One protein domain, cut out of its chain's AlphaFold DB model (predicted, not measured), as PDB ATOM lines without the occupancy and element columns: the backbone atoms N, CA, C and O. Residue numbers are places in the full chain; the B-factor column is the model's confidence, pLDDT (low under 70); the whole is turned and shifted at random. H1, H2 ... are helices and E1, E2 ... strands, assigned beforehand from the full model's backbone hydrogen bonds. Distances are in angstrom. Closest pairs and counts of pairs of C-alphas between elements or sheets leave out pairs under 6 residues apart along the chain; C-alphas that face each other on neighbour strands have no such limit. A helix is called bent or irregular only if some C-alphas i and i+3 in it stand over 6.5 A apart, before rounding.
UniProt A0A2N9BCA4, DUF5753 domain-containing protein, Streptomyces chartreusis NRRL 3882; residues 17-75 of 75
ATOM      1  N   VAL A  17     -20.765   5.731  26.232       96.56
ATOM      2  CA  VAL A  17     -19.305   5.565  26.137       96.56
ATOM      3  C   VAL A  17     -18.984   4.442  25.160       96.56
ATOM      4  O   VAL A  17     -19.475   3.325  25.310       96.56
ATOM      5  N   LEU A  18     -18.118   4.735  24.194       97.31
ATOM      6  CA  LEU A  18     -17.489   3.768  23.303       97.31
ATOM      7  C   LEU A  18     -16.039   3.586  23.746       97.31
ATOM      8  O   LEU A  18     -15.314   4.573  23.869       97.31
ATOM      9  N   LYS A  19     -15.630   2.342  24.000       96.81
ATOM     10  CA  LYS A  19     -14.244   1.966  24.307       96.81
ATOM     11  C   LYS A  19     -13.699   1.157  23.137       96.81
ATOM     12  O   LYS A  19     -14.370   0.232  22.683       96.81
ATOM     13  N   PHE A  20     -12.520   1.521  22.652       97.38
ATOM     14  CA  PHE A  20     -11.872   0.892  21.506       97.38
ATOM     15  C   PHE A  20     -10.760  -0.057  21.966       97.38
ATOM     16  O   PHE A  20     -10.284   0.023  23.101       97.38
ATOM     17  N   GLU A  21     -10.350  -0.979  21.092       98.25
ATOM     18  CA  GLU A  21      -9.333  -1.994  21.411       98.25
ATOM     19  C   GLU A  21      -7.956  -1.392  21.730       98.25
ATOM     20  O   GLU A  21      -7.190  -1.974  22.493       98.25
ATOM     21  N   ASP A  22      -7.662  -0.202  21.204       97.38
ATOM     22  CA  ASP A  22      -6.430   0.547  21.477       97.38
ATOM     23  C   ASP A  22      -6.427   1.254  22.849       97.38
ATOM     24  O   ASP A  22      -5.468   1.943  23.199       97.38
ATOM     25  N   GLY A  23      -7.497   1.095  23.635       95.81
ATOM     26  CA  GLY A  23      -7.671   1.726  24.941       95.81
ATOM     27  C   GLY A  23      -8.174   3.169  24.881       95.81
ATOM     28  O   GLY A  23      -8.406   3.767  25.935       95.81
ATOM     29  N   SER A  24      -8.381   3.732  23.687       97.38
ATOM     30  CA  SER A  24      -9.045   5.024  23.529       97.38
ATOM     31  C   SER A  24     -10.547   4.908  23.803       97.38
ATOM     32  O   SER A  24     -11.141   3.823  23.808       97.38
ATOM     33  N   ALA A  25     -11.187   6.046  24.067       98.12
ATOM     34  CA  ALA A  25     -12.624   6.095  24.260       98.12
ATOM     35  C   ALA A  25     -13.213   7.427  23.795       98.12
ATOM     36  O   ALA A  25     -12.547   8.464  23.797       98.12
ATOM     37  N   VAL A  26     -14.492   7.387  23.437       98.00
ATOM     38  CA  VAL A  26     -15.318   8.572  23.201       98.00
ATOM     39  C   VAL A  26     -16.554   8.455  24.074       98.00
ATOM     40  O   VAL A  26     -17.167   7.392  24.153       98.00
ATOM     41  N   GLY A  27     -16.922   9.542  24.737       97.50
ATOM     42  CA  GLY A  27     -18.102   9.598  25.583       97.50
ATOM     43  C   GLY A  27     -19.007  10.769  25.241       97.50
ATOM     44  O   GLY A  27     -18.582  11.740  24.620       97.50
ATOM     45  N   ARG A  28     -20.263  10.694  25.665       96.56
ATOM     46  CA  ARG A  28     -21.241  11.773  25.544       96.56
ATOM     47  C   ARG A  28     -22.219  11.724  26.712       96.56
ATOM     48  O   ARG A  28     -22.610  10.656  27.174       96.56
ATOM     49  N   SER A  29     -22.628  12.896  27.183       94.75
ATOM     50  CA  SER A  29     -23.761  13.048  28.095       94.75
ATOM     51  C   SER A  29     -24.353  14.450  27.941       94.75
ATOM     52  O   SER A  29     -23.566  15.389  27.809       94.75
ATOM     53  N   PRO A  30     -25.686  14.639  27.981       93.12
ATOM     54  CA  PRO A  30     -26.323  15.954  27.826       93.12
ATOM     55  C   PRO A  30     -25.766  17.045  28.754       93.12
ATOM     56  O   PRO A  30     -25.719  18.218  28.398       93.12
ATOM     57  N   VAL A  31     -25.291  16.637  29.925       88.38
ATOM     58  CA  VAL A  31     -24.832  17.495  31.024       88.38
ATOM     59  C   VAL A  31     -23.321  17.700  31.088       88.38
ATOM     60  O   VAL A  31     -22.845  18.527  31.863       88.38
ATOM     61  N   VAL A  32     -22.539  16.973  30.288       88.00
ATOM     62  CA  VAL A  32     -21.082  17.150  30.207       88.00
ATOM     63  C   VAL A  32     -20.733  17.731  28.844       88.00
ATOM     64  O   VAL A  32     -21.269  17.312  27.825       88.00
ATOM     65  N   ALA A  33     -19.842  18.727  28.821       89.38
ATOM     66  CA  ALA A  33     -19.372  19.379  27.592       89.38
ATOM     67  C   ALA A  33     -20.496  19.902  26.664       89.38
ATOM     68  O   ALA A  33     -20.312  20.017  25.447       89.38
ATOM     69  N   ASN A  34     -21.648  20.274  27.237       91.12
ATOM     70  CA  ASN A  34     -22.856  20.699  26.521       91.12
ATOM     71  C   ASN A  34     -23.385  19.626  25.551       91.12
ATOM     72  O   ASN A  34     -23.782  19.946  24.431       91.12
ATOM     73  N   GLY A  35     -23.318  18.347  25.930       91.62
ATOM     74  CA  GLY A  35     -23.824  17.251  25.102       91.62
ATOM     75  C   GLY A  35     -22.945  16.891  23.905       91.62
ATOM     76  O   GLY A  35     -23.335  16.032  23.109       91.62
ATOM     77  N   ARG A  36     -21.780  17.531  23.757       95.12
ATOM     78  CA  ARG A  36     -20.817  17.208  22.703       95.12
ATOM     79  C   ARG A  36     -20.058  15.924  23.049       95.12
ATOM     80  O   ARG A  36     -19.802  15.686  24.231       95.12
ATOM     81  N   PRO A  37     -19.682  15.112  22.047       96.94
ATOM     82  CA  PRO A  37     -18.751  14.014  22.260       96.94
ATOM     83  C   PRO A  37     -17.419  14.513  22.832       96.94
ATOM     84  O   PRO A  37     -16.946  15.587  22.457       96.94
ATOM     85  N   VAL A  38     -16.824  13.724  23.723       97.25
ATOM     86  CA  VAL A  38     -15.551  14.006  24.397       97.25
ATOM     87  C   VAL A  38     -14.611  12.815  24.267       97.25
ATOM     88  O   VAL A  38     -15.057  11.671  24.362       97.25
ATOM     89  N   SER A  39     -13.318  13.073  24.092       97.69
ATOM     90  CA  SER A  39     -12.260  12.049  24.094       97.69
ATOM     91  C   SER A  39     -11.147  12.362  25.097       97.69
ATOM     92  O   SER A  39     -10.349  11.486  25.426       97.69
ATOM     93  N   GLU A  40     -11.101  13.582  25.647       97.12
ATOM     94  CA  GLU A  40     -10.147  13.947  26.686       97.12
ATOM     95  C   GLU A  40     -10.309  13.049  27.927       97.12
ATOM     96  O   GLU A  40     -11.399  13.007  28.520       97.12
ATOM     97  N   PRO A  41      -9.223  12.422  28.425       96.06
ATOM     98  CA  PRO A  41      -9.280  11.512  29.573       96.06
ATOM     99  C   PRO A  41      -9.959  12.110  30.810       96.06
ATOM    100  O   PRO A  41     -10.702  11.431  31.519       96.06
ATOM    101  N   ARG A  42      -9.766  13.412  31.058       95.81
ATOM    102  CA  ARG A  42     -10.401  14.121  32.177       95.81
ATOM    103  C   ARG A  42     -11.926  14.166  32.052       95.81
ATOM    104  O   ARG A  42     -12.616  14.033  33.057       95.81
ATOM    105  N   GLN A  43     -12.452  14.373  30.848       95.62
ATOM    106  CA  GLN A  43     -13.896  14.442  30.618       95.62
ATOM    107  C   GLN A  43     -14.519  13.045  30.621       95.62
ATOM    108  O   GLN A  43     -15.557  12.847  31.252       95.62
ATOM    109  N   LEU A  44     -13.839  12.060  30.030       96.94
ATOM    110  CA  LEU A  44     -14.226  10.650  30.121       96.94
ATOM    111  C   LEU A  44     -14.316  10.183  31.579       96.94
ATOM    112  O   LEU A  44     -15.297   9.552  31.968       96.94
ATOM    113  N   ARG A  45     -13.356  10.577  32.425       95.44
ATOM    114  CA  ARG A  45     -13.372  10.233  33.851       95.44
ATOM    115  C   ARG A  45     -14.601  10.773  34.583       95.44
ATOM    116  O   ARG A  45     -15.125  10.096  35.465       95.44
ATOM    117  N   ILE A  46     -15.079  11.965  34.226       94.50
ATOM    118  CA  ILE A  46     -16.309  12.530  34.801       94.50
ATOM    119  C   ILE A  46     -17.511  11.651  34.441       94.50
ATOM    120  O   ILE A  46     -18.315  11.336  35.318       94.50
ATOM    121  N   LEU A  47     -17.618  11.216  33.181       95.19
ATOM    122  CA  LEU A  47     -18.693  10.323  32.737       95.19
ATOM    123  C   LEU A  47     -18.669   8.992  33.497       95.19
ATOM    124  O   LEU A  47     -19.703   8.543  33.987       95.19
ATOM    125  N   GLU A  48     -17.490   8.395  33.673       94.31
ATOM    126  CA  GLU A  48     -17.336   7.144  34.422       94.31
ATOM    127  C   GLU A  48     -17.722   7.280  35.902       94.31
ATOM    128  O   GLU A  48     -18.383   6.396  36.448       94.31
ATOM    129  N   LEU A  49     -17.351   8.383  36.560       94.25
ATOM    130  CA  LEU A  49     -17.711   8.630  37.962       94.25
ATOM    131  C   LEU A  49     -19.223   8.803  38.138       94.25
ATOM    132  O   LEU A  49     -19.804   8.234  39.062       94.25
ATOM    133  N   ARG A  50     -19.878   9.530  37.225       92.12
ATOM    134  CA  ARG A  50     -21.340   9.686  37.233       92.12
ATOM    135  C   ARG A  50     -22.050   8.356  37.007       92.12
ATOM    136  O   ARG A  50     -22.998   8.041  37.723       92.12
ATOM    137  N   TYR A  51     -21.553   7.544  36.073       92.81
ATOM    138  CA  TYR A  51     -22.043   6.180  35.892       92.81
ATOM    139  C   TYR A  51     -21.855   5.331  37.160       92.81
ATOM    140  O   TYR A  51     -22.745   4.566  37.525       92.81
ATOM    141  N   GLY A  52     -20.740   5.505  37.878       93.81
ATOM    142  CA  GLY A  52     -20.496   4.857  39.168       93.81
ATOM    143  C   GLY A  52     -21.573   5.158  40.214       93.81
ATOM    144  O   GLY A  52     -22.048   4.234  40.871       93.81
ATOM    145  N   ILE A  53     -22.014   6.415  40.322       92.19
ATOM    146  CA  ILE A  53     -23.100   6.820  41.233       92.19
ATOM    147  C   ILE A  53     -24.423   6.167  40.814       92.19
ATOM    148  O   ILE A  53     -25.099   5.557  41.641       92.19
ATOM    149  N   ILE A  54     -24.764   6.227  39.523       91.50
ATOM    150  CA  ILE A  54     -25.968   5.586  38.967       91.50
ATOM    151  C   ILE A  54     -25.983   4.090  39.297       91.50
ATOM    152  O   ILE A  54     -26.991   3.563  39.764       91.50
ATOM    153  N   ARG A  55     -24.852   3.406  39.094       92.25
ATOM    154  CA  ARG A  55     -24.709   1.978  39.385       92.25
ATOM    155  C   ARG A  55     -24.833   1.672  40.877       92.25
ATOM    156  O   ARG A  55     -25.404   0.645  41.215       92.25
ATOM    157  N   ALA A  56     -24.314   2.533  41.752       92.12
ATOM    158  CA  ALA A  56     -24.425   2.360  43.200       92.12
ATOM    159  C   ALA A  56     -25.868   2.533  43.708       92.12
ATOM    160  O   ALA A  56     -26.251   1.904  44.688       92.12
ATOM    161  N   GLN A  57     -26.670   3.363  43.036       91.25
ATOM    162  CA  GLN A  57     -28.090   3.536  43.351       91.25
ATOM    163  C   GLN A  57     -28.984   2.443  42.753       91.25
ATOM    164  O   GLN A  57     -30.104   2.262  43.230       91.25
ATOM    165  N   ALA A  58     -28.537   1.757  41.699       91.12
ATOM    166  CA  ALA A  58     -29.308   0.723  41.019       91.12
ATOM    167  C   ALA A  58     -29.479  -0.536  41.883       91.12
ATOM    168  O   ALA A  58     -28.635  -0.853  42.719       91.12
ATOM    169  N   LEU A  59     -30.562  -1.282  41.638       93.50
ATOM    170  CA  LEU A  59     -30.718  -2.618  42.208       93.50
ATOM    171  C   LEU A  59     -29.578  -3.519  41.724       93.50
ATOM    172  O   LEU A  59     -29.190  -3.495  40.551       93.50
ATOM    173  N   THR A  60     -29.075  -4.363  42.615       94.12
ATOM    174  CA  THR A  60     -28.205  -5.475  42.232       94.12
ATOM    175  C   THR A  60     -28.962  -6.448  41.316       94.12
ATOM    176  O   THR A  60     -30.198  -6.454  41.296       94.12
ATOM    177  N   PRO A  61     -28.263  -7.333  40.580       95.12
ATOM    178  CA  PRO A  61     -28.930  -8.345  39.763       95.12
ATOM    179  C   PRO A  61     -29.925  -9.204  40.557       95.12
ATOM    180  O   PRO A  61     -31.039  -9.420  40.103       95.12
ATOM    181  N   ARG A  62     -29.565  -9.619  41.781       96.62
ATOM    182  CA  ARG A  62     -30.433 -10.438  42.643       96.62
ATOM    183  C   ARG A  62     -31.670  -9.679  43.122       96.62
ATOM    184  O   ARG A  62     -32.758 -10.240  43.103       96.62
ATOM    185  N   GLU A  63     -31.513  -8.422  43.541       94.75
ATOM    186  CA  GLU A  63     -32.653  -7.573  43.924       94.75
ATOM    187  C   GLU A  63     -33.569  -7.302  42.728       94.75
ATOM    188  O   GLU A  63     -34.784  -7.318  42.876       94.75
ATOM    189  N   SER A  64     -32.993  -7.117  41.536       94.69
ATOM    190  CA  SER A  64     -33.763  -6.944  40.300       94.69
ATOM    191  C   SER A  64     -34.581  -8.194  39.974       94.69
ATOM    192  O   SER A  64     -35.762  -8.073  39.668       94.69
ATOM    193  N   THR A  65     -33.986  -9.388  40.075       96.31
ATOM    194  CA  THR A  65     -34.701 -10.661  39.880       96.31
ATOM    195  C   THR A  65     -35.838 -10.819  40.880       96.31
ATOM    196  O   THR A  65     -36.967 -11.045  40.460       96.31
ATOM    197  N   ALA A  66     -35.569 -10.626  42.175       95.44
ATOM    198  CA  ALA A  66     -36.590 -10.742  43.215       95.44
ATOM    199  C   ALA A  66     -37.753  -9.759  42.993       95.44
ATOM    200  O   ALA A  66     -38.914 -10.128  43.145       95.44
ATOM    201  N   PHE A  67     -37.450  -8.526  42.578       93.75
ATOM    202  CA  PHE A  67     -38.464  -7.527  42.252       93.75
ATOM    203  C   PHE A  67     -39.315  -7.930  41.037       93.75
ATOM    204  O   PHE A  67     -40.534  -7.793  41.070       93.75
ATOM    205  N   ILE A  68     -38.699  -8.468  39.977       94.69
ATOM    206  CA  ILE A  68     -39.424  -8.957  38.791       94.69
ATOM    207  C   ILE A  68     -40.327 -10.145  39.148       94.69
ATOM    208  O   ILE A  68     -41.482 -10.174  38.734       94.69
ATOM    209  N   GLU A  69     -39.823 -11.111  39.916       96.44
ATOM    210  CA  GLU A  69     -40.594 -12.280  40.359       96.44
ATOM    211  C   GLU A  69     -41.795 -11.875  41.218       96.44
ATOM    212  O   GLU A  69     -42.890 -12.395  41.011       96.44
ATOM    213  N   GLN A  70     -41.609 -10.914  42.132       94.31
ATOM    214  CA  GLN A  70     -42.700 -10.349  42.925       94.31
ATOM    215  C   GLN A  70     -43.789  -9.758  42.018       94.31
ATOM    216  O   GLN A  70     -44.948 -10.139  42.143       94.31
ATOM    217  N   LEU A  71     -43.422  -8.894  41.064       93.75
ATOM    218  CA  LEU A  71     -44.384  -8.271  40.145       93.75
ATOM    219  C   LEU A  71     -45.147  -9.294  39.287       93.75
ATOM    220  O   LEU A  71     -46.315  -9.078  38.980       93.75
ATOM    221  N   LEU A  72     -44.509 -10.404  38.902       94.50
ATOM    222  CA  LEU A  72     -45.154 -11.481  38.139       94.50
ATOM    223  C   LEU A  72     -46.147 -12.308  38.973       94.50
ATOM    224  O   LEU A  72     -47.035 -12.936  38.402       94.50
ATOM    225  N   GLY A  73     -45.990 -12.343  40.298       91.50
ATOM    226  CA  GLY A  73     -46.912 -13.018  41.219       91.50
ATOM    227  C   GLY A  73     -48.049 -12.131  41.738       91.50
ATOM    228  O   GLY A  73     -48.967 -12.641  42.373       91.50
ATOM    229  N   GLU A  74     -47.984 -10.820  41.493       80.25
ATOM    230  CA  GLU A  74     -49.000  -9.833  41.892       80.25
ATOM    231  C   GLU A  74     -50.169  -9.706  40.888       80.25
ATOM    232  O   GLU A  74     -51.099  -8.932  41.125       80.25
ATOM    233  N   THR A  75     -50.144 -10.473  39.790       54.09
ATOM    234  CA  THR A  75     -51.244 -10.639  38.812       54.09
ATOM    235  C   THR A  75     -52.095 -11.868  39.076       54.09
ATOM    236  O   THR A  75     -53.331 -11.757  38.916       54.09
TER     237      THR A  75
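AT A GLANCE: This is residues 17 to 75 of the 75 residues of the protein "DUF5753 domain-containing protein" of Streptomyces chartreusis NRRL 3882 (UniProt A0A2N9BCA4). A small hairpin of two short strands, E1 and E2, packs with its E2 side on the first part of a long helix, H1, and the rest of H1 sticks out from this small head. After a tight link the second helix, H2, carries the arm farther away, so the model is a small head with a long helical arm in two pieces. The printed part has 59 residues, with two named strands and two named helices in the order E1, E2, H1, H2; the sheet, E1 - E2, is antiparallel and the class is mostly helix. The whole is extended, with a radius of gyration of the C-alphas of 16.7 A, and elongated, with spans of 48 by 27 by 17 A.

IN THESE COORDINATES: Strand E1 is residues 17 to 19 and begins at C-alpha 17, (-19.305, 5.565, 26.137). Strand E2 is residues 25 to 28 and measures 10.4 A from first to last C-alpha. Helix H1 is residues 41 to 57, 24.6 A long from C-alpha 41 at (-9.280, 11.512, 29.573) to C-alpha 57. Helix H2 is residues 61 to 73, 18.6 A long, and ends at C-alpha 73, (-46.912, -13.018, 41.219). Neither helix is bent.

HOW THE PARTS SIT: E1 and E2 form a hairpin of antiparallel neighbour strands, with 173 degrees between their N-to-C directions. The C-alphas of Val 17 and Gly 27 face each other at 4.2 A. N 18 and O 26 are within hydrogen-bond range at 2.8 A, and so are N 26 and O 18 at 3.0 A. E2 and H1 have 5 pairs of C-alphas within 8 A, the closest being those of Gly 27 and Leu 44 at 6.1 A. E1 and H1 are apart, but only just, with their closest C-alphas at 8.2 A. H2 is apart from E1, from E2 and from H1. In H1 and H2 every O i to N i+4 pair is within hydrogen-bond range.

THE WHOLE: The two C-alphas farthest apart are those of Glu 40 and Thr 75, at 49.4 A. Residues 49 to 58, of which 49 to 57 belong to H1, stand free, and so do residues 60 to 66, of which 61 to 66 belong to H2, and residues 68 to 75, of which 68 to 73 belong to H2. The link from E2 to H1 is long, residues 29 to 40 with no named element; the links E1 to E2 and H1 to H2 are tight. The printed part has no cut. The mean pLDDT of the printed part is 93.7, and residue 75, the chain's last, is the one printed residue under 70.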